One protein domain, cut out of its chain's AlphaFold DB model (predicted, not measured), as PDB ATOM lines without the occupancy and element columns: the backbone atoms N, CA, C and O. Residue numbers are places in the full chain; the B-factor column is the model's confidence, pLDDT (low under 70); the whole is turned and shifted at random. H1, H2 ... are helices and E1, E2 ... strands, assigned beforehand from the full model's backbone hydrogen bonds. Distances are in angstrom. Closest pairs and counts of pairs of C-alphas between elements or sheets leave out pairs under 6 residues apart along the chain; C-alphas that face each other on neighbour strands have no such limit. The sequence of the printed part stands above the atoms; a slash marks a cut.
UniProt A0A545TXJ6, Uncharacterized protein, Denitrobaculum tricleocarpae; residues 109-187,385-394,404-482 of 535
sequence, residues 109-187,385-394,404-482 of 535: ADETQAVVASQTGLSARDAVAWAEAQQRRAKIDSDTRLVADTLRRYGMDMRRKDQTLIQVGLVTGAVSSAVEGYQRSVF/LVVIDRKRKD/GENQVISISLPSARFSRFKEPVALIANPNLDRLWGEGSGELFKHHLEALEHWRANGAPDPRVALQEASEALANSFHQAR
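AT A GLANCE: This is residues 109 to 187, 385 to 394 and 404 to 482 of the 535 residues of an uncharacterized protein of Denitrobaculum tricleocarpae (UniProt A0A545TXJ6). A small antiparallel sheet of three short strands, in the order E1, E4, E3, lies near the middle, with two pairs of helices around it: H3 grazes the sheet and meets H1, while H4 packs across the first residues of the long helix H2. The helix pairs are loosely joined, no helix of one pair touching one of the other, and E2 lies beside H1, away from the sheet. The printed part has 168 residues, with four named helices and four named strands in the order H1, H2, E1, E2, E3, E4, H3, H4. It is of mixed class, helices and strands, and compact, with a radius of gyration of the C-alphas of 17.2 A and spans of 52 by 45 by 38 A.

IN THESE COORDINATES: Find C-alpha 109 at (186.379, 111.866, 217.447); there H1 begins and runs to residue 119, 15.7 A on. From C-alpha 127 at (173.028, 141.130, 213.796), H2 runs 39.4 A to residue 153. Next look for the strands E1, residues 165 to 169, E2, residues 385 to 389, E3, residues 407 to 411, and E4, residues 425 to 429. H3, residues 442 to 457, is 22.8 A long. H4, residues 463 to 482, covers 28.9 A and ends at C-alpha 482, (167.066, 153.816, 225.570).

HOW THE PARTS SIT: Begin at the sheet, where E4 is the inner strand. E1 and E4 are antiparallel at 151 degrees; find N 166 and O 428 within hydrogen-bond range at 2.9 A. E3 and E4 form a hairpin, antiparallel at 153 degrees, with N 409 and O 427 2.8 A apart. H3 is on the sheet but only grazes it, with residues 443 to 451; the closest C-alphas of E3 and H3, those of Val 408 and Leu 444, are 7.0 A apart. With residues 451 to 455 alone, H3 touches H1, the same way at a steep tilt of 53 degrees; the closest C-alphas, of Ala 117 and His 454, are 5.2 A apart. E2 pairs with no named strand; its closest C-alpha to H1, that of Ile 388, is 5.9 A from that of Thr 112. Residues 127 to 132 of H2 touch residues 469 to 477 of H4, closest at the C-alphas of Ala 131 and Leu 474, 5.2 A apart; their lines are only just about perpendicular, at 71 degrees. H2 and H3 are apart. In the four helices every O i to N i+4 pair is within hydrogen-bond range.

THE WHOLE: The two C-alphas farthest apart are those of Tyr 154 and Ala 457, at 52.0 A. Residues 188 to 384 are cut out, with C-alphas 187 and 385 26.9 A apart, and so are residues 395 to 403, with C-alphas 394 and 404 17.4 A apart. The links H2 to E1, E3 to E4 and E4 to H3 are long. The mean pLDDT of the printed part is 90.3; look for values under 70 at residues 109, 162 to 163, 393 to 394, 439 to 441 and 482.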
ATOM      1  N   ALA A 109     185.843 110.501 217.475       59.00
ATOM      2  CA  ALA A 109     186.379 111.866 217.447       59.00
ATOM      3  C   ALA A 109     185.874 112.635 216.209       59.00
ATOM      4  O   ALA A 109     185.627 113.844 216.278       59.00
ATOM      5  N   ASP A 110     185.636 111.897 215.123       72.44
ATOM      6  CA  ASP A 110     185.243 112.420 213.820       72.44
ATOM      7  C   ASP A 110     183.873 113.116 213.843       72.44
ATOM      8  O   ASP A 110     183.726 114.179 213.244       72.44
ATOM      9  N   GLU A 111     182.875 112.610 214.582       84.06
ATOM     10  CA  GLU A 111     181.537 113.231 214.617       84.06
ATOM     11  C   GLU A 111     181.539 114.592 215.326       84.06
ATOM     12  O   GLU A 111     180.939 115.562 214.851       84.06
ATOM     13  N   THR A 112     182.232 114.698 216.465       88.38
ATOM     14  CA  THR A 112     182.325 115.974 217.193       88.38
ATOM     15  C   THR A 112     183.119 116.992 216.382       88.38
ATOM     16  O   THR A 112     182.696 118.147 216.281       88.38
ATOM     17  N   GLN A 113     184.233 116.571 215.776       89.69
ATOM     18  CA  GLN A 113     185.043 117.442 214.930       89.69
ATOM     19  C   GLN A 113     184.273 117.872 213.674       89.69
ATOM     20  O   GLN A 113     184.299 119.049 213.326       89.69
ATOM     21  N   ALA A 114     183.491 116.982 213.057       92.44
ATOM     22  CA  ALA A 114     182.615 117.322 211.937       92.44
ATOM     23  C   ALA A 114     181.539 118.350 212.328       92.44
ATOM     24  O   ALA A 114     181.233 119.266 211.559       92.44
ATOM     25  N   VAL A 115     180.982 118.262 213.542       94.12
ATOM     26  CA  VAL A 115     180.071 119.296 214.061       94.12
ATOM     27  C   VAL A 115     180.805 120.619 214.280       94.12
ATOM     28  O   VAL A 115     180.280 121.664 213.908       94.12
ATOM     29  N   VAL A 116     182.014 120.611 214.842       95.31
ATOM     30  CA  VAL A 116     182.817 121.835 214.994       95.31
ATOM     31  C   VAL A 116     183.097 122.468 213.628       95.31
ATOM     32  O   VAL A 116     182.802 123.650 213.437       95.31
ATOM     33  N   ALA A 117     183.572 121.684 212.663       96.06
ATOM     34  CA  ALA A 117     183.889 122.138 211.317       96.06
ATOM     35  C   ALA A 117     182.663 122.701 210.586       96.06
ATOM     36  O   ALA A 117     182.710 123.800 210.042       96.06
ATOM     37  N   SER A 118     181.532 121.993 210.626       95.44
ATOM     38  CA  SER A 118     180.307 122.416 209.934       95.44
ATOM     39  C   SER A 118     179.598 123.603 210.584       95.44
ATOM     40  O   SER A 118     178.805 124.261 209.921       95.44
ATOM     41  N   GLN A 119     179.819 123.866 211.878       97.00
ATOM     42  CA  GLN A 119     179.137 124.948 212.593       97.00
ATOM     43  C   GLN A 119     179.964 126.231 212.704       97.00
ATOM     44  O   GLN A 119     179.376 127.294 212.901       97.00
ATOM     45  N   THR A 120     181.293 126.156 212.619       97.75
ATOM     46  CA  THR A 120     182.183 127.320 212.763       97.75
ATOM     47  C   THR A 120     182.056 128.253 211.561       97.75
ATOM     48  O   THR A 120     182.170 127.815 210.429       97.75
ATOM     49  N   GLY A 121     181.803 129.539 211.782       96.94
ATOM     50  CA  GLY A 121     181.550 130.518 210.724       96.94
ATOM     51  C   GLY A 121     180.093 130.591 210.259       96.94
ATOM     52  O   GLY A 121     179.735 131.510 209.532       96.94
ATOM     53  N   LEU A 122     179.195 129.704 210.708       95.88
ATOM     54  CA  LEU A 122     177.775 129.850 210.373       95.88
ATOM     55  C   LEU A 122     177.144 131.017 211.139       95.88
ATOM     56  O   LEU A 122     177.281 131.126 212.361       95.88
ATOM     57  N   SER A 123     176.386 131.853 210.430       92.38
ATOM     58  CA  SER A 123     175.550 132.882 211.045       92.38
ATOM     59  C   SER A 123     174.253 132.248 211.541       92.38
ATOM     60  O   SER A 123     173.492 131.678 210.768       92.38
ATOM     61  N   ALA A 124     174.009 132.295 212.851       75.75
ATOM     62  CA  ALA A 124     172.803 131.686 213.418       75.75
ATOM     63  C   ALA A 124     171.569 132.597 213.319       75.75
ATOM     64  O   ALA A 124     170.450 132.122 213.503       75.75
ATOM     65  N   ARG A 125     171.795 133.910 213.186       84.62
ATOM     66  CA  ARG A 125     170.817 135.002 213.305       84.62
ATOM     67  C   ARG A 125     171.362 136.241 212.601       84.62
ATOM     68  O   ARG A 125     172.579 136.361 212.444       84.62
ATOM     69  N   ASP A 126     170.490 137.186 212.270       91.88
ATOM     70  CA  ASP A 126     170.927 138.534 211.915       91.88
ATOM     71  C   ASP A 126     171.607 139.248 213.107       91.88
ATOM     72  O   ASP A 126     171.593 138.780 214.254       91.88
ATOM     73  N   ALA A 127     172.249 140.379 212.817       92.44
ATOM     74  CA  ALA A 127     173.028 141.130 213.796       92.44
ATOM     75  C   ALA A 127     172.168 141.710 214.937       92.44
ATOM     76  O   ALA A 127     172.612 141.715 216.087       92.44
ATOM     77  N   VAL A 128     170.928 142.128 214.655       92.38
ATOM     78  CA  VAL A 128     170.011 142.721 215.643       92.38
ATOM     79  C   VAL A 128     169.525 141.649 216.619       92.38
ATOM     80  O   VAL A 128     169.708 141.772 217.831       92.38
ATOM     81  N   ALA A 129     169.015 140.530 216.103       91.75
ATOM     82  CA  ALA A 129     168.563 139.394 216.901       91.75
ATOM     83  C   ALA A 129     169.701 138.763 217.725       91.75
ATOM     84  O   ALA A 129     169.470 138.189 218.802       91.75
ATOM     85  N   TRP A 130     170.943 138.844 217.232       94.38
ATOM     86  CA  TRP A 130     172.129 138.497 218.008       94.38
ATOM     87  C   TRP A 130     172.394 139.500 219.141       94.38
ATOM     88  O   TRP A 130     172.564 139.062 220.283       94.38
ATOM     89  N   ALA A 131     172.372 140.807 218.871       95.19
ATOM     90  CA  ALA A 131     172.613 141.847 219.873       95.19
ATOM     91  C   ALA A 131     171.588 141.780 221.020       95.19
ATOM     92  O   ALA A 131     171.965 141.720 222.192       95.19
ATOM     93  N   GLU A 132     170.299 141.627 220.707       93.31
ATOM     94  CA  GLU A 132     169.262 141.385 221.716       93.31
ATOM     95  C   GLU A 132     169.530 140.120 222.547       93.31
ATOM     96  O   GLU A 132     169.257 140.054 223.747       93.31
ATOM     97  N   ALA A 133     170.038 139.055 221.916       92.31
ATOM     98  CA  ALA A 133     170.379 137.832 222.633       92.31
ATOM     99  C   ALA A 133     171.550 138.040 223.603       92.31
ATOM    100  O   ALA A 133     171.550 137.421 224.670       92.31
ATOM    101  N   GLN A 134     172.504 138.914 223.269       93.56
ATOM    102  CA  GLN A 134     173.569 139.317 224.189       93.56
ATOM    103  C   GLN A 134     173.026 140.149 225.347       93.56
ATOM    104  O   GLN A 134     173.374 139.860 226.489       93.56
ATOM    105  N   GLN A 135     172.111 141.091 225.099       93.00
ATOM    106  CA  GLN A 135     171.458 141.853 226.170       93.00
ATOM    107  C   GLN A 135     170.688 140.936 227.132       93.00
ATOM    108  O   GLN A 135     170.879 141.000 228.348       93.00
ATOM    109  N   ARG A 136     169.885 140.001 226.601       92.38
ATOM    110  CA  ARG A 136     169.169 138.998 227.414       92.38
ATOM    111  C   ARG A 136     170.128 138.154 228.253       92.38
ATOM    112  O   ARG A 136     169.849 137.871 229.416       92.38
ATOM    113  N   ARG A 137     171.267 137.756 227.685       91.31
ATOM    114  CA  ARG A 137     172.308 137.011 228.402       91.31
ATOM    115  C   ARG A 137     172.958 137.855 229.500       91.31
ATOM    116  O   ARG A 137     173.070 137.367 230.616       91.31
ATOM    117  N   ALA A 138     173.320 139.104 229.212       91.88
ATOM    118  CA  ALA A 138     173.888 140.024 230.194       91.88
ATOM    119  C   ALA A 138     172.922 140.266 231.366       91.88
ATOM    120  O   ALA A 138     173.346 140.258 232.521       91.88
ATOM    121  N   LYS A 139     171.617 140.385 231.084       93.19
ATOM    122  CA  LYS A 139     170.578 140.448 232.119       93.19
ATOM    123  C   LYS A 139     170.549 139.177 232.970       93.19
ATOM    124  O   LYS A 139     170.604 139.275 234.189       93.19
ATOM    125  N   ILE A 140     170.511 137.995 232.350       93.00
ATOM    126  CA  ILE A 140     170.521 136.707 233.069       93.00
ATOM    127  C   ILE A 140     171.775 136.568 233.950       93.00
ATOM    128  O   ILE A 140     171.687 136.064 235.072       93.00
ATOM    129  N   ASP A 141     172.934 137.011 233.465       91.94
ATOM    130  CA  ASP A 141     174.185 136.981 234.224       91.94
ATOM    131  C   ASP A 141     174.136 137.962 235.412       91.94
ATOM    132  O   ASP A 141     174.530 137.600 236.521       91.94
ATOM    133  N   SER A 142     173.572 139.160 235.223       93.50
ATOM    134  CA  SER A 142     173.320 140.130 236.300       93.50
ATOM    135  C   SER A 142     172.363 139.583 237.371       93.50
ATOM    136  O   SER A 142     172.693 139.576 238.559       93.50
ATOM    137  N   ASP A 143     171.223 139.025 236.953       95.31
ATOM    138  CA  ASP A 143     170.240 138.383 237.833       95.31
ATOM    139  C   ASP A 143     170.883 137.222 238.621       95.31
ATOM    140  O   ASP A 143     170.597 137.007 239.800       95.31
ATOM    141  N   THR A 144     171.811 136.492 237.992       95.62
ATOM    142  CA  THR A 144     172.567 135.415 238.646       95.62
ATOM    143  C   THR A 144     173.485 135.926 239.746       95.62
ATOM    144  O   THR A 144     173.482 135.342 240.834       95.62
ATOM    145  N   ARG A 145     174.223 137.017 239.508       95.31
ATOM    146  CA  ARG A 145     175.052 137.645 240.549       95.31
ATOM    147  C   ARG A 145     174.198 138.091 241.729       95.31
ATOM    148  O   ARG A 145     174.505 137.731 242.861       95.31
ATOM    149  N   LEU A 146     173.077 138.764 241.462       96.62
ATOM    150  CA  LEU A 146     172.165 139.238 242.505       96.62
ATOM    151  C   LEU A 146     171.635 138.090 243.379       96.62
ATOM    152  O   LEU A 146     171.624 138.201 244.609       96.62
ATOM    153  N   VAL A 147     171.216 136.975 242.774       97.44
ATOM    154  CA  VAL A 147     170.763 135.791 243.526       97.44
ATOM    155  C   VAL A 147     171.907 135.183 244.335       97.44
ATOM    156  O   VAL A 147     171.716 134.865 245.509       97.44
ATOM    157  N   ALA A 148     173.096 135.041 243.743       96.62
ATOM    158  CA  ALA A 148     174.265 134.498 244.430       96.62
ATOM    159  C   ALA A 148     174.671 135.355 245.642       96.62
ATOM    160  O   ALA A 148     174.907 134.811 246.720       96.62
ATOM    161  N   ASP A 149     174.692 136.681 245.498       96.94
ATOM    162  CA  ASP A 149     174.994 137.620 246.585       96.94
ATOM    163  C   ASP A 149     173.923 137.615 247.668       96.94
ATOM    164  O   ASP A 149     174.220 137.696 248.860       96.94
ATOM    165  N   THR A 150     172.663 137.476 247.269       97.94
ATOM    166  CA  THR A 150     171.558 137.350 248.215       97.94
ATOM    167  C   THR A 150     171.689 136.071 249.028       97.94
ATOM    168  O   THR A 150     171.707 136.147 250.249       97.94
ATOM    169  N   LEU A 151     171.894 134.916 248.396       97.56
ATOM    170  CA  LEU A 151     172.098 133.647 249.103       97.56
ATOM    171  C   LEU A 151     173.359 133.658 249.985       97.56
ATOM    172  O   LEU A 151     173.335 133.125 251.097       97.56
ATOM    173  N   ARG A 152     174.431 134.334 249.553       97.06
ATOM    174  CA  ARG A 152     175.664 134.484 250.340       97.06
ATOM    175  C   ARG A 152     175.428 135.210 251.663       97.06
ATOM    176  O   ARG A 152     175.993 134.796 252.673       97.06
ATOM    177  N   ARG A 153     174.566 136.235 251.689       97.44
ATOM    178  CA  ARG A 153     174.167 136.943 252.926       97.44
ATOM    179  C   ARG A 153     173.494 136.022 253.953       97.44
ATOM    180  O   ARG A 153     173.527 136.315 255.140       97.44
ATOM    181  N   TYR A 154     172.967 134.886 253.503       97.25
ATOM    182  CA  TYR A 154     172.379 133.832 254.331       97.25
ATOM    183  C   TYR A 154     173.315 132.628 254.534       97.25
ATOM    184  O   TYR A 154     172.864 131.528 254.843       97.25
ATOM    185  N   GLY A 155     174.624 132.809 254.334       96.56
ATOM    186  CA  GLY A 155     175.633 131.771 254.567       96.56
ATOM    187  C   GLY A 155     175.725 130.702 253.473       96.56
ATOM    188  O   GLY A 155     176.409 129.698 253.659       96.56
ATOM    189  N   MET A 156     175.065 130.891 252.325       96.00
ATOM    190  CA  MET A 156     175.117 129.958 251.197       96.00
ATOM    191  C   MET A 156     176.016 130.511 250.100       96.00
ATOM    192  O   MET A 156     175.602 131.343 249.295       96.00
ATOM    193  N   ASP A 157     177.260 130.043 250.061       94.31
ATOM    194  CA  ASP A 157     178.188 130.444 249.011       94.31
ATOM    195  C   ASP A 157     177.895 129.696 247.706       94.31
ATOM    196  O   ASP A 157     178.086 128.482 247.588       94.31
ATOM    197  N   MET A 158     177.393 130.445 246.731       94.38
ATOM    198  CA  MET A 158     177.018 129.936 245.416       94.38
ATOM    199  C   MET A 158     178.136 130.089 244.384       94.38
ATOM    200  O   MET A 158     177.955 129.662 243.242       94.38
ATOM    201  N   ARG A 159     179.282 130.668 244.761       91.81
ATOM    202  CA  ARG A 159     180.453 130.803 243.892       91.81
ATOM    203  C   ARG A 159     181.452 129.675 244.152       91.81
ATOM    204  O   ARG A 159     181.471 129.051 245.213       91.81
ATOM    205  N   ARG A 160     182.257 129.357 243.144       86.88
ATOM    206  CA  ARG A 160     183.438 128.494 243.274       86.88
ATOM    207  C   ARG A 160     184.615 129.384 243.669       86.88
ATOM    208  O   ARG A 160     184.733 130.491 243.154       86.88
ATOM    209  N   LYS A 161     185.403 128.951 244.653       71.94
ATOM    210  CA  LYS A 161     186.322 129.823 245.408       71.94
ATOM    211  C   LYS A 161     187.711 129.975 244.785       71.94
ATOM    212  O   LYS A 161     188.569 130.590 245.401       71.94
ATOM    213  N   ASP A 162     187.948 129.414 243.610       65.88
ATOM    214  CA  ASP A 162     189.295 128.988 243.248       65.88
ATOM    215  C   ASP A 162     189.777 129.391 241.855       65.88
ATOM    216  O   ASP A 162     190.941 129.135 241.566       65.88
ATOM    217  N   GLN A 163     188.968 130.009 240.982       66.75
ATOM    218  CA  GLN A 163     189.415 130.228 239.596       66.75
ATOM    219  C   GLN A 163     188.862 131.503 238.953       66.75
ATOM    220  O   GLN A 163     187.651 131.655 238.773       66.75
ATOM    221  N   THR A 164     189.773 132.383 238.526       77.00
ATOM    222  CA  THR A 164     189.481 133.391 237.502       77.00
ATOM    223  C   THR A 164     189.465 132.679 236.159       77.00
ATOM    224  O   THR A 164     190.499 132.210 235.685       77.00
ATOM    225  N   LEU A 165     188.281 132.578 235.565       87.19
ATOM    226  CA  LEU A 165     188.091 131.978 234.253       87.19
ATOM    227  C   LEU A 165     187.791 133.075 233.238       87.19
ATOM    228  O   LEU A 165     187.010 133.971 233.536       87.19
ATOM    229  N   ILE A 166     188.339 132.997 232.032       91.88
ATOM    230  CA  ILE A 166     187.901 133.824 230.897       91.88
ATOM    231  C   ILE A 166     187.413 132.937 229.762       91.88
ATOM    232  O   ILE A 166     187.776 131.764 229.664       91.88
ATOM    233  N   GLN A 167     186.581 133.506 228.899       93.94
ATOM    234  CA  GLN A 167     186.222 132.895 227.628       93.94
ATOM    235  C   GLN A 167     186.970 133.593 226.505       93.94
ATOM    236  O   GLN A 167     186.975 134.821 226.456       93.94
ATOM    237  N   VAL A 168     187.543 132.813 225.595       95.81
ATOM    238  CA  VAL A 168     188.281 133.309 224.432       95.81
ATOM    239  C   VAL A 168     187.689 132.705 223.167       95.81
ATOM    240  O   VAL A 168     187.548 131.484 223.063       95.81
ATOM    241  N   GLY A 169     187.299 133.556 222.222       97.25
ATOM    242  CA  GLY A 169     186.854 133.142 220.895       97.25
ATOM    243  C   GLY A 169     188.030 132.587 220.108       97.25
ATOM    244  O   GLY A 169     189.025 133.284 219.920       97.25
ATOM    245  N   LEU A 170     187.940 131.332 219.665       97.31
ATOM    246  CA  LEU A 170     189.043 130.695 218.947       97.31
ATOM    247  C   LEU A 170     189.223 131.214 217.527       97.31
ATOM    248  O   LEU A 170     190.233 130.902 216.923       97.31
ATOM    249  N   VAL A 171     188.297 131.998 216.983       97.75
ATOM    250  CA  VAL A 171     188.465 132.611 215.663       97.75
ATOM    251  C   VAL A 171     188.721 134.101 215.793       97.75
ATOM    252  O   VAL A 171     189.678 134.623 215.229       97.75
ATOM    253  N   THR A 172     187.869 134.790 216.545       97.12
ATOM    254  CA  THR A 172     187.923 136.248 216.673       97.12
ATOM    255  C   THR A 172     189.000 136.722 217.641       97.12
ATOM    256  O   THR A 172     189.352 137.899 217.630       97.12
ATOM    257  N   GLY A 173     189.503 135.838 218.506       95.56
ATOM    258  CA  GLY A 173     190.405 136.193 219.599       95.56
ATOM    259  C   GLY A 173     189.744 137.047 220.685       95.56
ATOM    260  O   GLY A 173     190.420 137.476 221.618       95.56
ATOM    261  N   ALA A 174     188.436 137.303 220.584       96.00
ATOM    262  CA  ALA A 174     187.718 138.139 221.532       96.00
ATOM    263  C   ALA A 174     187.680 137.483 222.913       96.00
ATOM    264  O   ALA A 174     187.456 136.278 223.048       96.00
ATOM    265  N   VAL A 175     187.878 138.299 223.945       94.62
ATOM    266  CA  VAL A 175     187.968 137.851 225.334       94.62
ATOM    267  C   VAL A 175     186.770 138.382 226.112       94.62
ATOM    268  O   VAL A 175     186.435 139.564 226.029       94.62
ATOM    269  N   SER A 176     186.097 137.518 226.872       89.25
ATOM    270  CA  SER A 176     185.071 137.962 227.817       89.25
ATOM    271  C   SER A 176     185.706 138.513 229.089       89.25
ATOM    272  O   SER A 176     186.797 138.105 229.480       89.25
ATOM    273  N   SER A 177     184.961 139.337 229.828       79.25
ATOM    274  CA  SER A 177     185.283 139.571 231.235       79.25
ATOM    275  C   SER A 177     185.346 138.249 232.013       79.25
ATOM    276  O   SER A 177     184.800 137.227 231.572       79.25
ATOM    277  N   ALA A 178     186.025 138.275 233.164       78.38
ATOM    278  CA  ALA A 178     186.145 137.116 234.037       78.38
ATOM    279  C   ALA A 178     184.762 136.495 234.305       78.38
ATOM    280  O   ALA A 178     183.829 137.156 234.768       78.38
ATOM    281  N   VAL A 179     184.629 135.215 233.975       77.69
ATOM    282  CA  VAL A 179     183.435 134.418 234.206       77.69
ATOM    283  C   VAL A 179     183.472 133.939 235.645       77.69
ATOM    284  O   VAL A 179     184.319 133.133 236.029       77.69
ATOM    285  N   GLU A 180     182.522 134.414 236.445       81.31
ATOM    286  CA  GLU A 180     182.323 133.889 237.790       81.31
ATOM    287  C   GLU A 180     181.946 132.401 237.718       81.31
ATOM    288  O   GLU A 180     180.965 132.004 237.082       81.31
ATOM    289  N   GLY A 181     182.728 131.560 238.394       85.38
ATOM    290  CA  GLY A 181     182.384 130.160 238.579       85.38
ATOM    291  C   GLY A 181     181.234 130.021 239.575       85.38
ATOM    292  O   GLY A 181     181.363 130.423 240.728       85.38
ATOM    293  N   TYR A 182     180.129 129.399 239.164       90.94
ATOM    294  CA  TYR A 182     178.980 129.143 240.035       90.94
ATOM    295  C   TYR A 182     178.826 127.665 240.412       90.94
ATOM    296  O   TYR A 182     179.186 126.746 239.667       90.94
ATOM    297  N   GLN A 183     178.233 127.418 241.578       91.88
ATOM    298  CA  GLN A 183     177.747 126.101 241.973       91.88
ATOM    299  C   GLN A 183     176.610 125.652 241.048       91.88
ATOM    300  O   GLN A 183     175.821 126.457 240.549       91.88
ATOM    301  N   ARG A 184     176.487 124.337 240.826       92.69
ATOM    302  CA  ARG A 184     175.430 123.791 239.963       92.69
ATOM    303  C   ARG A 184     174.074 123.850 240.678       92.69
ATOM    304  O   ARG A 184     173.687 122.890 241.339       92.69
ATOM    305  N   SER A 185     173.346 124.953 240.520       93.50
ATOM    306  CA  SER A 185     172.042 125.186 241.148       93.50
ATOM    307  C   SER A 185     171.005 125.717 240.164       93.50
ATOM    308  O   SER A 185     171.303 126.559 239.324       93.50
ATOM    309  N   VAL A 186     169.762 125.256 240.313       93.69
ATOM    310  CA  VAL A 186     168.609 125.732 239.530       93.69
ATOM    311  C   VAL A 186     168.058 127.078 240.013       93.69
ATOM    312  O   VAL A 186     167.185 127.636 239.361       93.69
ATOM    313  N   PHE A 187     168.561 127.599 241.138       95.38
ATOM    314  CA  PHE A 187     168.239 128.947 241.617       95.38
ATOM    315  C   PHE A 187     169.066 130.029 240.926       95.38
ATOM    316  O   PHE A 187     168.675 131.186 240.950       95.38
ATOM    317  N   LEU A 385     168.699 118.597 215.880       96.25
ATOM    318  CA  LEU A 385     169.263 117.946 217.062       96.25
ATOM    319  C   LEU A 385     170.028 116.702 216.638       96.25
ATOM    320  O   LEU A 385     169.442 115.812 216.022       96.25
ATOM    321  N   VAL A 386     171.302 116.635 217.003       96.00
ATOM    322  CA  VAL A 386     172.174 115.489 216.734       96.00
ATOM    323  C   VAL A 386     172.742 114.952 218.036       96.00
ATOM    324  O   VAL A 386     172.896 115.688 219.012       96.00
ATOM    325  N   VAL A 387     173.023 113.655 218.054       95.75
ATOM    326  CA  VAL A 387     173.756 113.017 219.143       95.75
ATOM    327  C   VAL A 387     175.231 113.074 218.782       95.75
ATOM    328  O   VAL A 387     175.577 112.731 217.661       95.75
ATOM    329  N   ILE A 388     176.070 113.509 219.715       94.19
ATOM    330  CA  ILE A 388     177.526 113.477 219.575       94.19
ATOM    331  C   ILE A 388     178.155 112.863 220.817       94.19
ATOM    332  O   ILE A 388     177.533 112.814 221.885       94.19
ATOM    333  N   ASP A 389     179.417 112.481 220.712       91.00
ATOM    334  CA  ASP A 389     180.186 112.036 221.862       91.00
ATOM    335  C   ASP A 389     180.538 113.189 222.816       91.00
ATOM    336  O   ASP A 389     180.734 114.356 222.459       91.00
ATOM    337  N   ARG A 390     180.605 112.862 224.104       88.50
ATOM    338  CA  ARG A 390     181.201 113.711 225.130       88.50
ATOM    339  C   ARG A 390     182.704 113.469 225.063       88.50
ATOM    340  O   ARG A 390     183.143 112.330 225.218       88.50
ATOM    341  N   LYS A 391     183.493 114.540 224.895       79.94
ATOM    342  CA  LYS A 391     184.950 114.459 225.069       79.94
ATOM    343  C   LYS A 391     185.250 113.764 226.397       79.94
ATOM    344  O   LYS A 391     184.639 114.101 227.420       79.94
ATOM    345  N   ARG A 392     186.159 112.784 226.368       73.38
ATOM    346  CA  ARG A 392     186.726 112.235 227.599       73.38
ATOM    347  C   ARG A 392     187.345 113.405 228.348       73.38
ATOM    348  O   ARG A 392     188.020 114.244 227.761       73.38
ATOM    349  N   LYS A 393     187.029 113.499 229.633       63.03
ATOM    350  CA  LYS A 393     187.846 114.296 230.527       63.03
ATOM    351  C   LYS A 393     189.063 113.415 230.756       63.03
ATOM    352  O   LYS A 393     188.924 112.405 231.438       63.03
ATOM    353  N   ASP A 394     190.153 113.679 230.053       56.88
ATOM    354  CA  ASP A 394     191.371 112.913 230.282       56.88
ATOM    355  C   ASP A 394     191.766 113.146 231.739       56.88
ATOM    356  O   ASP A 394     191.839 114.290 232.190       56.88
ATOM    357  N   GLY A 404     200.315 126.921 236.139       74.94
ATOM    358  CA  GLY A 404     200.316 127.222 234.699       74.94
ATOM    359  C   GLY A 404     199.481 128.461 234.344       74.94
ATOM    360  O   GLY A 404     198.294 128.518 234.678       74.94
ATOM    361  N   GLU A 405     200.082 129.439 233.654       85.00
ATOM    362  CA  GLU A 405     199.359 130.545 233.000       85.00
ATOM    363  C   GLU A 405     198.557 130.016 231.794       85.00
ATOM    364  O   GLU A 405     198.995 129.094 231.108       85.00
ATOM    365  N   ASN A 406     197.401 130.621 231.497       87.06
ATOM    366  CA  ASN A 406     196.592 130.338 230.301       87.06
ATOM    367  C   ASN A 406     196.175 128.866 230.116       87.06
ATOM    368  O   ASN A 406     196.113 128.355 228.997       87.06
ATOM    369  N   GLN A 407     195.826 128.179 231.202       86.31
ATOM    370  CA  GLN A 407     195.420 126.779 231.131       86.31
ATOM    371  C   GLN A 407     194.069 126.620 230.415       86.31
ATOM    372  O   GLN A 407     193.040 127.101 230.898       86.31
ATOM    373  N   VAL A 408     194.044 125.888 229.298       87.94
ATOM    374  CA  VAL A 408     192.800 125.549 228.591       87.94
ATOM    375  C   VAL A 408     192.032 124.498 229.394       87.94
ATOM    376  O   VAL A 408     192.424 123.342 229.489       87.94
ATOM    377  N   ILE A 409     190.903 124.898 229.975       86.00
ATOM    378  CA  ILE A 409     190.031 124.015 230.759       86.00
ATOM    379  C   ILE A 409     189.104 123.213 229.849       86.00
ATOM    380  O   ILE A 409     188.806 122.046 230.106       86.00
ATOM    381  N   SER A 410     188.571 123.859 228.811       89.50
ATOM    382  CA  SER A 410     187.693 123.212 227.835       89.50
ATOM    383  C   SER A 410     187.518 124.071 226.590       89.50
ATOM    384  O   SER A 410     187.615 125.292 226.667       89.50
ATOM    385  N   ILE A 411     187.162 123.440 225.472       92.31
ATOM    386  CA  ILE A 411     186.731 124.120 224.247       92.31
ATOM    387  C   ILE A 411     185.284 123.724 223.964       92.31
ATOM    388  O   ILE A 411     184.939 122.538 223.936       92.31
ATOM    389  N   SER A 412     184.417 124.721 223.797       92.69
ATOM    390  CA  SER A 412     183.001 124.510 223.510       92.69
ATOM    391  C   SER A 412     182.763 124.127 222.050       92.69
ATOM    392  O   SER A 412     183.573 124.396 221.169       92.69
ATOM    393  N   LEU A 413     181.571 123.592 221.768       94.31
ATOM    394  CA  LEU A 413     181.052 123.612 220.399       94.31
ATOM    395  C   LEU A 413     180.889 125.060 219.903       94.31
ATOM    396  O   LEU A 413     180.730 125.962 220.741       94.31
ATOM    397  N   PRO A 414     180.856 125.287 218.577       96.56
ATOM    398  CA  PRO A 414     180.693 126.621 218.028       96.56
ATOM    399  C   PRO A 414     179.422 127.314 218.513       96.56
ATOM    400  O   PRO A 414     178.320 126.757 218.470       96.56
ATOM    401  N   SER A 415     179.567 128.555 218.968       94.88
ATOM    402  CA  SER A 415     178.464 129.380 219.451       94.88
ATOM    403  C   SER A 415     178.659 130.844 219.065       94.88
ATOM    404  O   SER A 415     179.783 131.323 218.969       94.88
ATOM    405  N   ALA A 416     177.559 131.567 218.852       95.19
ATOM    406  CA  ALA A 416     177.573 132.995 218.531       95.19
ATOM    407  C   ALA A 416     177.798 133.827 219.811       95.19
ATOM    408  O   ALA A 416     176.875 134.465 220.332       95.19
ATOM    409  N   ARG A 417     178.989 133.707 220.416       94.44
ATOM    410  CA  ARG A 417     179.325 134.360 221.693       94.44
ATOM    411  C   ARG A 417     179.765 135.803 221.486       94.44
ATOM    412  O   ARG A 417     179.169 136.666 222.122       94.44
ATOM    413  N   PHE A 418     180.734 136.041 220.605       96.06
ATOM    414  CA  PHE A 418     181.367 137.350 220.401       96.06
ATOM    415  C   PHE A 418     180.873 138.091 219.155       96.06
ATOM    416  O   PHE A 418     180.936 139.311 219.111       96.06
ATOM    417  N   SER A 419     180.299 137.372 218.190       96.31
ATOM    418  CA  SER A 419     179.597 137.933 217.030       96.31
ATOM    419  C   SER A 419     178.392 137.059 216.663       96.31
ATOM    420  O   SER A 419     178.155 136.020 217.297       96.31
ATOM    421  N   ARG A 420     177.615 137.462 215.645       95.75
ATOM    422  CA  ARG A 420     176.491 136.669 215.104       95.75
ATOM    423  C   ARG A 420     176.924 135.350 214.455       95.75
ATOM    424  O   ARG A 420     176.096 134.455 214.261       95.75
ATOM    425  N   PHE A 421     178.203 135.234 214.122       96.81
ATOM    426  CA  PHE A 421     178.810 134.036 213.570       96.81
ATOM    427  C   PHE A 421     179.286 133.128 214.699       96.81
ATOM    428  O   PHE A 421     179.774 133.576 215.737       96.81
ATOM    429  N   LYS A 422     179.096 131.824 214.523       97.38
ATOM    430  CA  LYS A 422     179.485 130.844 215.530       97.38
ATOM    431  C   LYS A 422     180.982 130.580 215.485       97.38
ATOM    432  O   LYS A 422     181.528 130.301 214.428       97.38
ATOM    433  N   GLU A 423     181.611 130.526 216.645       97.56
ATOM    434  CA  GLU A 423     182.990 130.058 216.795       97.56
ATOM    435  C   GLU A 423     183.121 129.178 218.043       97.56
ATOM    436  O   GLU A 423     182.331 129.333 218.987       97.56
ATOM    437  N   PRO A 424     184.065 128.221 218.070       97.12
ATOM    438  CA  PRO A 424     184.434 127.545 219.305       97.12
ATOM    439  C   PRO A 424     184.933 128.560 220.339       97.12
ATOM    440  O   PRO A 424     185.609 129.529 219.997       97.12
ATOM    441  N   VAL A 425     184.617 128.328 221.613       96.12
ATOM    442  CA  VAL A 425     185.048 129.192 222.716       96.12
ATOM    443  C   VAL A 425     185.887 128.372 223.683       96.12
ATOM    444  O   VAL A 425     185.408 127.371 224.221       96.12
ATOM    445  N   ALA A 426     187.125 128.799 223.915       94.50
ATOM    446  CA  ALA A 426     187.976 128.241 224.954       94.50
ATOM    447  C   ALA A 426     187.634 128.859 226.311       94.50
ATOM    448  O   ALA A 426     187.452 130.069 226.431       94.50
ATOM    449  N   LEU A 427     187.546 128.016 227.334       91.62
ATOM    450  CA  LEU A 427     187.497 128.415 228.734       91.62
ATOM    451  C   LEU A 427     188.907 128.286 229.300       91.62
ATOM    452  O   LEU A 427     189.458 127.186 229.286       91.62
ATOM    453  N   ILE A 428     189.464 129.388 229.791       89.94
ATOM    454  CA  ILE A 428     190.866 129.469 230.202       89.94
ATOM    455  C   ILE A 428     190.945 129.864 231.672       89.94
ATOM    456  O   ILE A 428     190.277 130.812 232.086       89.94
ATOM    457  N   ALA A 429     191.747 129.135 232.448       87.12
ATOM    458  CA  ALA A 429     192.081 129.459 233.830       87.12
ATOM    459  C   ALA A 429     193.433 130.177 233.920       87.12
ATOM    460  O   ALA A 429     194.295 130.002 233.060       87.12
ATOM    461  N   ASN A 430     193.602 130.975 234.978       84.75
ATOM    462  CA  ASN A 430     194.810 131.765 235.250       84.75
ATOM    463  C   ASN A 430     195.272 132.581 234.027       84.75
ATOM    464  O   ASN A 430     196.402 132.413 233.561       84.75
ATOM    465  N   PRO A 431     194.390 133.412 233.445       88.19
ATOM    466  CA  PRO A 431     194.699 134.069 232.190       88.19
ATOM    467  C   PRO A 431     195.803 135.118 232.343       88.19
ATOM    468  O   PRO A 431     195.695 136.027 233.164       88.19
ATOM    469  N   ASN A 432     196.811 135.025 231.483       89.31
ATOM    470  CA  ASN A 432     197.783 136.066 231.190       89.31
ATOM    471  C   ASN A 432     197.543 136.527 229.743       89.31
ATOM    472  O   ASN A 432     197.951 135.857 228.790       89.31
ATOM    473  N   LEU A 433     196.832 137.647 229.588       89.75
ATOM    474  CA  LEU A 433     196.378 138.136 228.282       89.75
ATOM    475  C   LEU A 433     197.538 138.510 227.349       89.75
ATOM    476  O   LEU A 433     197.426 138.295 226.144       89.75
ATOM    477  N   ASP A 434     198.661 138.975 227.899       88.50
ATOM    478  CA  ASP A 434     199.844 139.370 227.124       88.50
ATOM    479  C   ASP A 434     200.542 138.163 226.483       88.50
ATOM    480  O   ASP A 434     201.211 138.279 225.459       88.50
ATOM    481  N   ARG A 435     200.365 136.979 227.079       87.44
ATOM    482  CA  ARG A 435     200.964 135.712 226.631       87.44
ATOM    483  C   ARG A 435     199.951 134.718 226.083       87.44
ATOM    484  O   ARG A 435     200.314 133.583 225.787       87.44
ATOM    485  N   LEU A 436     198.690 135.125 225.936       85.88
ATOM    486  CA  LEU A 436     197.592 134.234 225.559       85.88
ATOM    487  C   LEU A 436     197.852 133.502 224.237       85.88
ATOM    488  O   LEU A 436     197.504 132.334 224.103       85.88
ATOM    489  N   TRP A 437     198.513 134.181 223.301       85.44
ATOM    490  CA  TRP A 437     198.848 133.675 221.968       85.44
ATOM    491  C   TRP A 437     200.361 133.489 221.754       85.44
ATOM    492  O   TRP A 437     200.804 133.336 220.620       85.44
ATOM    493  N   GLY A 438     201.163 133.557 222.824       77.44
ATOM    494  CA  GLY A 438     202.629 133.502 222.762       77.44
ATOM    495  C   GLY A 438     203.211 132.084 222.789       77.44
ATOM    496  O   GLY A 438     202.481 131.088 222.829       77.44
ATOM    497  N   GLU A 439     204.545 131.992 222.808       59.94
ATOM    498  CA  GLU A 439     205.283 130.737 223.004       59.94
ATOM    499  C   GLU A 439     204.863 130.084 224.336       59.94
ATOM    500  O   GLU A 439     204.987 130.681 225.402       59.94
ATOM    501  N   GLY A 440     204.289 128.877 224.266       65.94
ATOM    502  CA  GLY A 440     203.678 128.174 225.407       65.94
ATOM    503  C   GLY A 440     202.163 127.955 225.280       65.94
ATOM    504  O   GLY A 440     201.626 127.041 225.897       65.94
ATOM    505  N   SER A 441     201.477 128.692 224.399       69.81
ATOM    506  CA  SER A 441     200.037 128.531 224.118       69.81
ATOM    507  C   SER A 441     199.705 127.394 223.134       69.81
ATOM    508  O   SER A 441     198.600 127.349 222.597       69.81
ATOM    509  N   GLY A 442     200.649 126.481 222.864       78.12
ATOM    510  CA  GLY A 442     200.659 125.609 221.677       78.12
ATOM    511  C   GLY A 442     199.345 124.878 221.374       78.12
ATOM    512  O   GLY A 442     198.935 124.816 220.216       78.12
ATOM    513  N   GLU A 443     198.640 124.387 222.395       83.25
ATOM    514  CA  GLU A 443     197.330 123.745 222.220       83.25
ATOM    515  C   GLU A 443     196.227 124.744 221.824       83.25
ATOM    516  O   GLU A 443     195.457 124.492 220.896       83.25
ATOM    517  N   LEU A 444     196.176 125.910 222.477       87.94
ATOM    518  CA  LEU A 444     195.220 126.971 222.160       87.94
ATOM    519  C   LEU A 444     195.447 127.514 220.743       87.94
ATOM    520  O   LEU A 444     194.490 127.672 219.985       87.94
ATOM    521  N   PHE A 445     196.708 127.757 220.374       89.69
ATOM    522  CA  PHE A 445     197.066 128.266 219.052       89.69
ATOM    523  C   PHE A 445     196.740 127.260 217.940       89.69
ATOM    524  O   PHE A 445     196.182 127.641 216.912       89.69
ATOM    525  N   LYS A 446     196.989 125.963 218.166       90.06
ATOM    526  CA  LYS A 446     196.578 124.903 217.234       90.06
ATOM    527  C   LYS A 446     195.070 124.940 216.979       90.06
ATOM    528  O   LYS A 446     194.641 124.973 215.828       90.06
ATOM    529  N   HIS A 447     194.265 124.987 218.040       92.44
ATOM    530  CA  HIS A 447     192.813 125.040 217.893       92.44
ATOM    531  C   HIS A 447     192.312 126.348 217.270       92.44
ATOM    532  O   HIS A 447     191.293 126.335 216.580       92.44
ATOM    533  N   HIS A 448     193.019 127.463 217.474       94.50
ATOM    534  CA  HIS A 448     192.747 128.714 216.770       94.50
ATOM    535  C   HIS A 448     192.932 128.570 215.255       94.50
ATOM    536  O   HIS A 448     192.033 128.932 214.496       94.50
ATOM    537  N   LEU A 449     194.050 127.987 214.806       94.94
ATOM    538  CA  LEU A 449     194.312 127.771 213.380       94.94
ATOM    539  C   LEU A 449     193.266 126.849 212.733       94.94
ATOM    540  O   LEU A 449     192.726 127.190 211.681       94.94
ATOM    541  N   GLU A 450     192.927 125.735 213.389       95.56
ATOM    542  CA  GLU A 450     191.877 124.811 212.929       95.56
ATOM    543  C   GLU A 450     190.510 125.513 212.827       95.56
ATOM    544  O   GLU A 450     189.802 125.406 211.823       95.56
ATOM    545  N   ALA A 451     190.129 126.281 213.854       97.06
ATOM    546  CA  ALA A 451     188.866 127.012 213.855       97.06
ATOM    547  C   ALA A 451     188.821 128.079 212.748       97.06
ATOM    548  O   ALA A 451     187.777 128.265 212.120       97.06
ATOM    549  N   LEU A 452     189.941 128.757 212.485       97.75
ATOM    550  CA  LEU A 452     190.058 129.765 211.432       97.75
ATOM    551  C   LEU A 452     189.945 129.152 210.029       97.75
ATOM    552  O   LEU A 452     189.325 129.749 209.147       97.75
ATOM    553  N   GLU A 453     190.492 127.954 209.818       97.94
ATOM    554  CA  GLU A 453     190.311 127.199 208.575       97.94
ATOM    555  C   GLU A 453     188.830 126.869 208.342       97.94
ATOM    556  O   GLU A 453     188.280 127.196 207.288       97.94
ATOM    557  N   HIS A 454     188.150 126.308 209.347       97.88
ATOM    558  CA  HIS A 454     186.720 125.998 209.260       97.88
ATOM    559  C   HIS A 454     185.854 127.245 209.039       97.88
ATOM    560  O   HIS A 454     184.909 127.220 208.250       97.88
ATOM    561  N   TRP A 455     186.191 128.350 209.706       98.19
ATOM    562  CA  TRP A 455     185.523 129.637 209.537       98.19
ATOM    563  C   TRP A 455     185.583 130.126 208.085       98.19
ATOM    564  O   TRP A 455     184.551 130.472 207.506       98.19
ATOM    565  N   ARG A 456     186.776 130.091 207.473       97.88
ATOM    566  CA  ARG A 456     186.983 130.464 206.064       97.88
ATOM    567  C   ARG A 456     186.270 129.506 205.113       97.88
ATOM    568  O   ARG A 456     185.616 129.961 204.179       97.88
ATOM    569  N   ALA A 457     186.342 128.200 205.371       96.69
ATOM    570  CA  ALA A 457     185.688 127.179 204.551       96.69
ATOM    571  C   ALA A 457     184.156 127.338 204.501       96.69
ATOM    572  O   ALA A 457     183.526 126.977 203.507       96.69
ATOM    573  N   ASN A 458     183.552 127.914 205.546       96.25
ATOM    574  CA  ASN A 458     182.121 128.220 205.590       96.25
ATOM    575  C   ASN A 458     181.755 129.617 205.059       96.25
ATOM    576  O   ASN A 458     180.590 130.003 205.144       96.25
ATOM    577  N   GLY A 459     182.709 130.361 204.486       96.00
ATOM    578  CA  GLY A 459     182.454 131.653 203.843       96.00
ATOM    579  C   GLY A 459     182.111 132.782 204.817       96.00
ATOM    580  O   GLY A 459     181.449 133.744 204.432       96.00
ATOM    581  N   ALA A 460     182.519 132.665 206.082       96.81
ATOM    582  CA  ALA A 460     182.352 133.735 207.055       96.81
ATOM    583  C   ALA A 460     183.307 134.911 206.749       96.81
ATOM    584  O   ALA A 460     184.381 134.695 206.179       96.81
ATOM    585  N   PRO A 461     182.940 136.156 207.110       97.50
ATOM    586  CA  PRO A 461     183.760 137.333 206.826       97.50
ATOM    587  C   PRO A 461     185.063 137.314 207.626       97.50
ATOM    588  O   PRO A 461     185.224 136.519 208.551       97.50
ATOM    589  N   ASP A 462     185.991 138.221 207.315       98.12
ATOM    590  CA  ASP A 462     187.189 138.395 208.139       98.12
ATOM    591  C   ASP A 462     186.808 138.574 209.631       98.12
ATOM    592  O   ASP A 462     185.863 139.318 209.930       98.12
ATOM    593  N   PRO A 463     187.497 137.913 210.585       98.12
ATOM    594  CA  PRO A 463     187.127 137.981 211.999       98.12
ATOM    595  C   PRO A 463     187.061 139.408 212.561       98.12
ATOM    596  O   PRO A 463     186.240 139.677 213.440       98.12
ATOM    597  N   ARG A 464     187.868 140.346 212.042       97.81
ATOM    598  CA  ARG A 464     187.827 141.757 212.457       97.81
ATOM    599  C   ARG A 464     186.553 142.445 211.980       97.81
ATOM    600  O   ARG A 464     185.943 143.179 212.752       97.81
ATOM    601  N   VAL A 465     186.117 142.154 210.754       97.62
ATOM    602  CA  VAL A 465     184.839 142.643 210.210       97.62
ATOM    603  C   VAL A 465     183.672 142.090 211.032       97.62
ATOM    604  O   VAL A 465     182.792 142.845 211.430       97.62
ATOM    605  N   ALA A 466     183.700 140.800 211.385       97.38
ATOM    606  CA  ALA A 466     182.670 140.191 212.231       97.38
ATOM    607  C   ALA A 466     182.561 140.847 213.621       97.38
ATOM    608  O   ALA A 466     181.456 141.005 214.145       97.38
ATOM    609  N   LEU A 467     183.693 141.222 214.229       97.25
ATOM    610  CA  LEU A 467     183.717 141.947 215.504       97.25
ATOM    611  C   LEU A 467     183.258 143.401 215.363       97.25
ATOM    612  O   LEU A 467     182.579 143.905 216.258       97.25
ATOM    613  N   GLN A 468     183.586 144.064 214.254       97.19
ATOM    614  CA  GLN A 468     183.090 145.408 213.970       97.19
ATOM    615  C   GLN A 468     181.559 145.408 213.832       97.19
ATOM    616  O   GLN A 468     180.895 146.151 214.554       97.19
ATOM    617  N   GLU A 469     180.996 144.508 213.013       96.50
ATOM    618  CA  GLU A 469     179.538 144.327 212.881       96.50
ATOM    619  C   GLU A 469     178.879 144.074 214.246       96.50
ATOM    620  O   GLU A 469     177.816 144.611 214.559       96.50
ATOM    621  N   ALA A 470     179.515 143.247 215.081       95.88
ATOM    622  CA  ALA A 470     179.040 142.938 216.422       95.88
ATOM    623  C   ALA A 470     179.030 144.176 217.336       95.88
ATOM    624  O   ALA A 470     178.053 144.413 218.050       95.88
ATOM    625  N   SER A 471     180.093 144.980 217.304       96.06
ATOM    626  CA  SER A 471     180.183 146.221 218.073       96.06
ATOM    627  C   SER A 471     179.111 147.229 217.648       96.06
ATOM    628  O   SER A 471     178.419 147.790 218.498       96.06
ATOM    629  N   GLU A 472     178.928 147.420 216.341       96.31
ATOM    630  CA  GLU A 472     177.911 148.313 215.774       96.31
ATOM    631  C   GLU A 472     176.491 147.855 216.136       96.31
ATOM    632  O   GLU A 472     175.669 148.653 216.588       96.31
ATOM    633  N   ALA A 473     176.204 146.555 216.026       95.12
ATOM    634  CA  ALA A 473     174.904 145.999 216.391       95.12
ATOM    635  C   ALA A 473     174.591 146.169 217.885       95.12
ATOM    636  O   ALA A 473     173.465 146.522 218.247       95.12
ATOM    637  N   LEU A 474     175.581 145.966 218.761       94.12
ATOM    638  CA  LEU A 474     175.422 146.227 220.191       94.12
ATOM    639  C   LEU A 474     175.145 147.710 220.448       94.12
ATOM    640  O   LEU A 474     174.163 148.013 221.125       94.12
ATOM    641  N   ALA A 475     175.935 148.620 219.872       93.56
ATOM    642  CA  ALA A 475     175.726 150.062 220.010       93.56
ATOM    643  C   ALA A 475     174.306 150.476 219.578       93.56
ATOM    644  O   ALA A 475     173.592 151.135 220.337       93.56
ATOM    645  N   ASN A 476     173.846 149.993 218.422       91.81
ATOM    646  CA  ASN A 476     172.505 150.273 217.904       91.81
ATOM    647  C   ASN A 476     171.394 149.713 218.806       91.81
ATOM    648  O   ASN A 476     170.398 150.392 219.064       91.81
ATOM    649  N   SER A 477     171.578 148.505 219.346       89.06
ATOM    650  CA  SER A 477     170.611 147.892 220.265       89.06
ATOM    651  C   SER A 477     170.476 148.659 221.588       89.06
ATOM    652  O   SER A 477     169.385 148.720 222.158       89.06
ATOM    653  N   PHE A 478     171.556 149.281 222.076       83.69
ATOM    654  CA  PHE A 478     171.507 150.142 223.262       83.69
ATOM    655  C   PHE A 478     170.766 151.450 222.988       83.69
ATOM    656  O   PHE A 478     170.012 151.910 223.846       83.69
ATOM    657  N   HIS A 479     170.938 152.033 221.800       78.00
ATOM    658  CA  HIS A 479     170.173 153.212 221.395       78.00
ATOM    659  C   HIS A 479     168.671 152.911 221.321       78.00
ATOM    660  O   HIS A 479     167.879 153.651 221.900       78.00
ATOM    661  N   GLN A 480     168.273 151.797 220.702       75.94
ATOM    662  CA  GLN A 480     166.861 151.401 220.648       75.94
ATOM    663  C   GLN A 480     166.269 151.143 222.037       75.94
ATOM    664  O   GLN A 480     165.186 151.635 222.325       75.94
ATOM    665  N   ALA A 481     166.985 150.456 222.932       72.81
ATOM    666  CA  ALA A 481     166.493 150.205 224.290       72.81
ATOM    667  C   ALA A 481     166.338 151.485 225.137       72.81
ATOM    668  O   ALA A 481     165.559 151.504 226.086       72.81
ATOM    669  N   ARG A 482     167.094 152.547 224.826       69.56
ATOM    670  CA  ARG A 482     167.066 153.816 225.570       69.56
ATOM    671  C   ARG A 482     166.010 154.798 225.057       69.56
ATOM    672  O   ARG A 482     165.557 155.632 225.835       69.56
TER     673      ARG A 482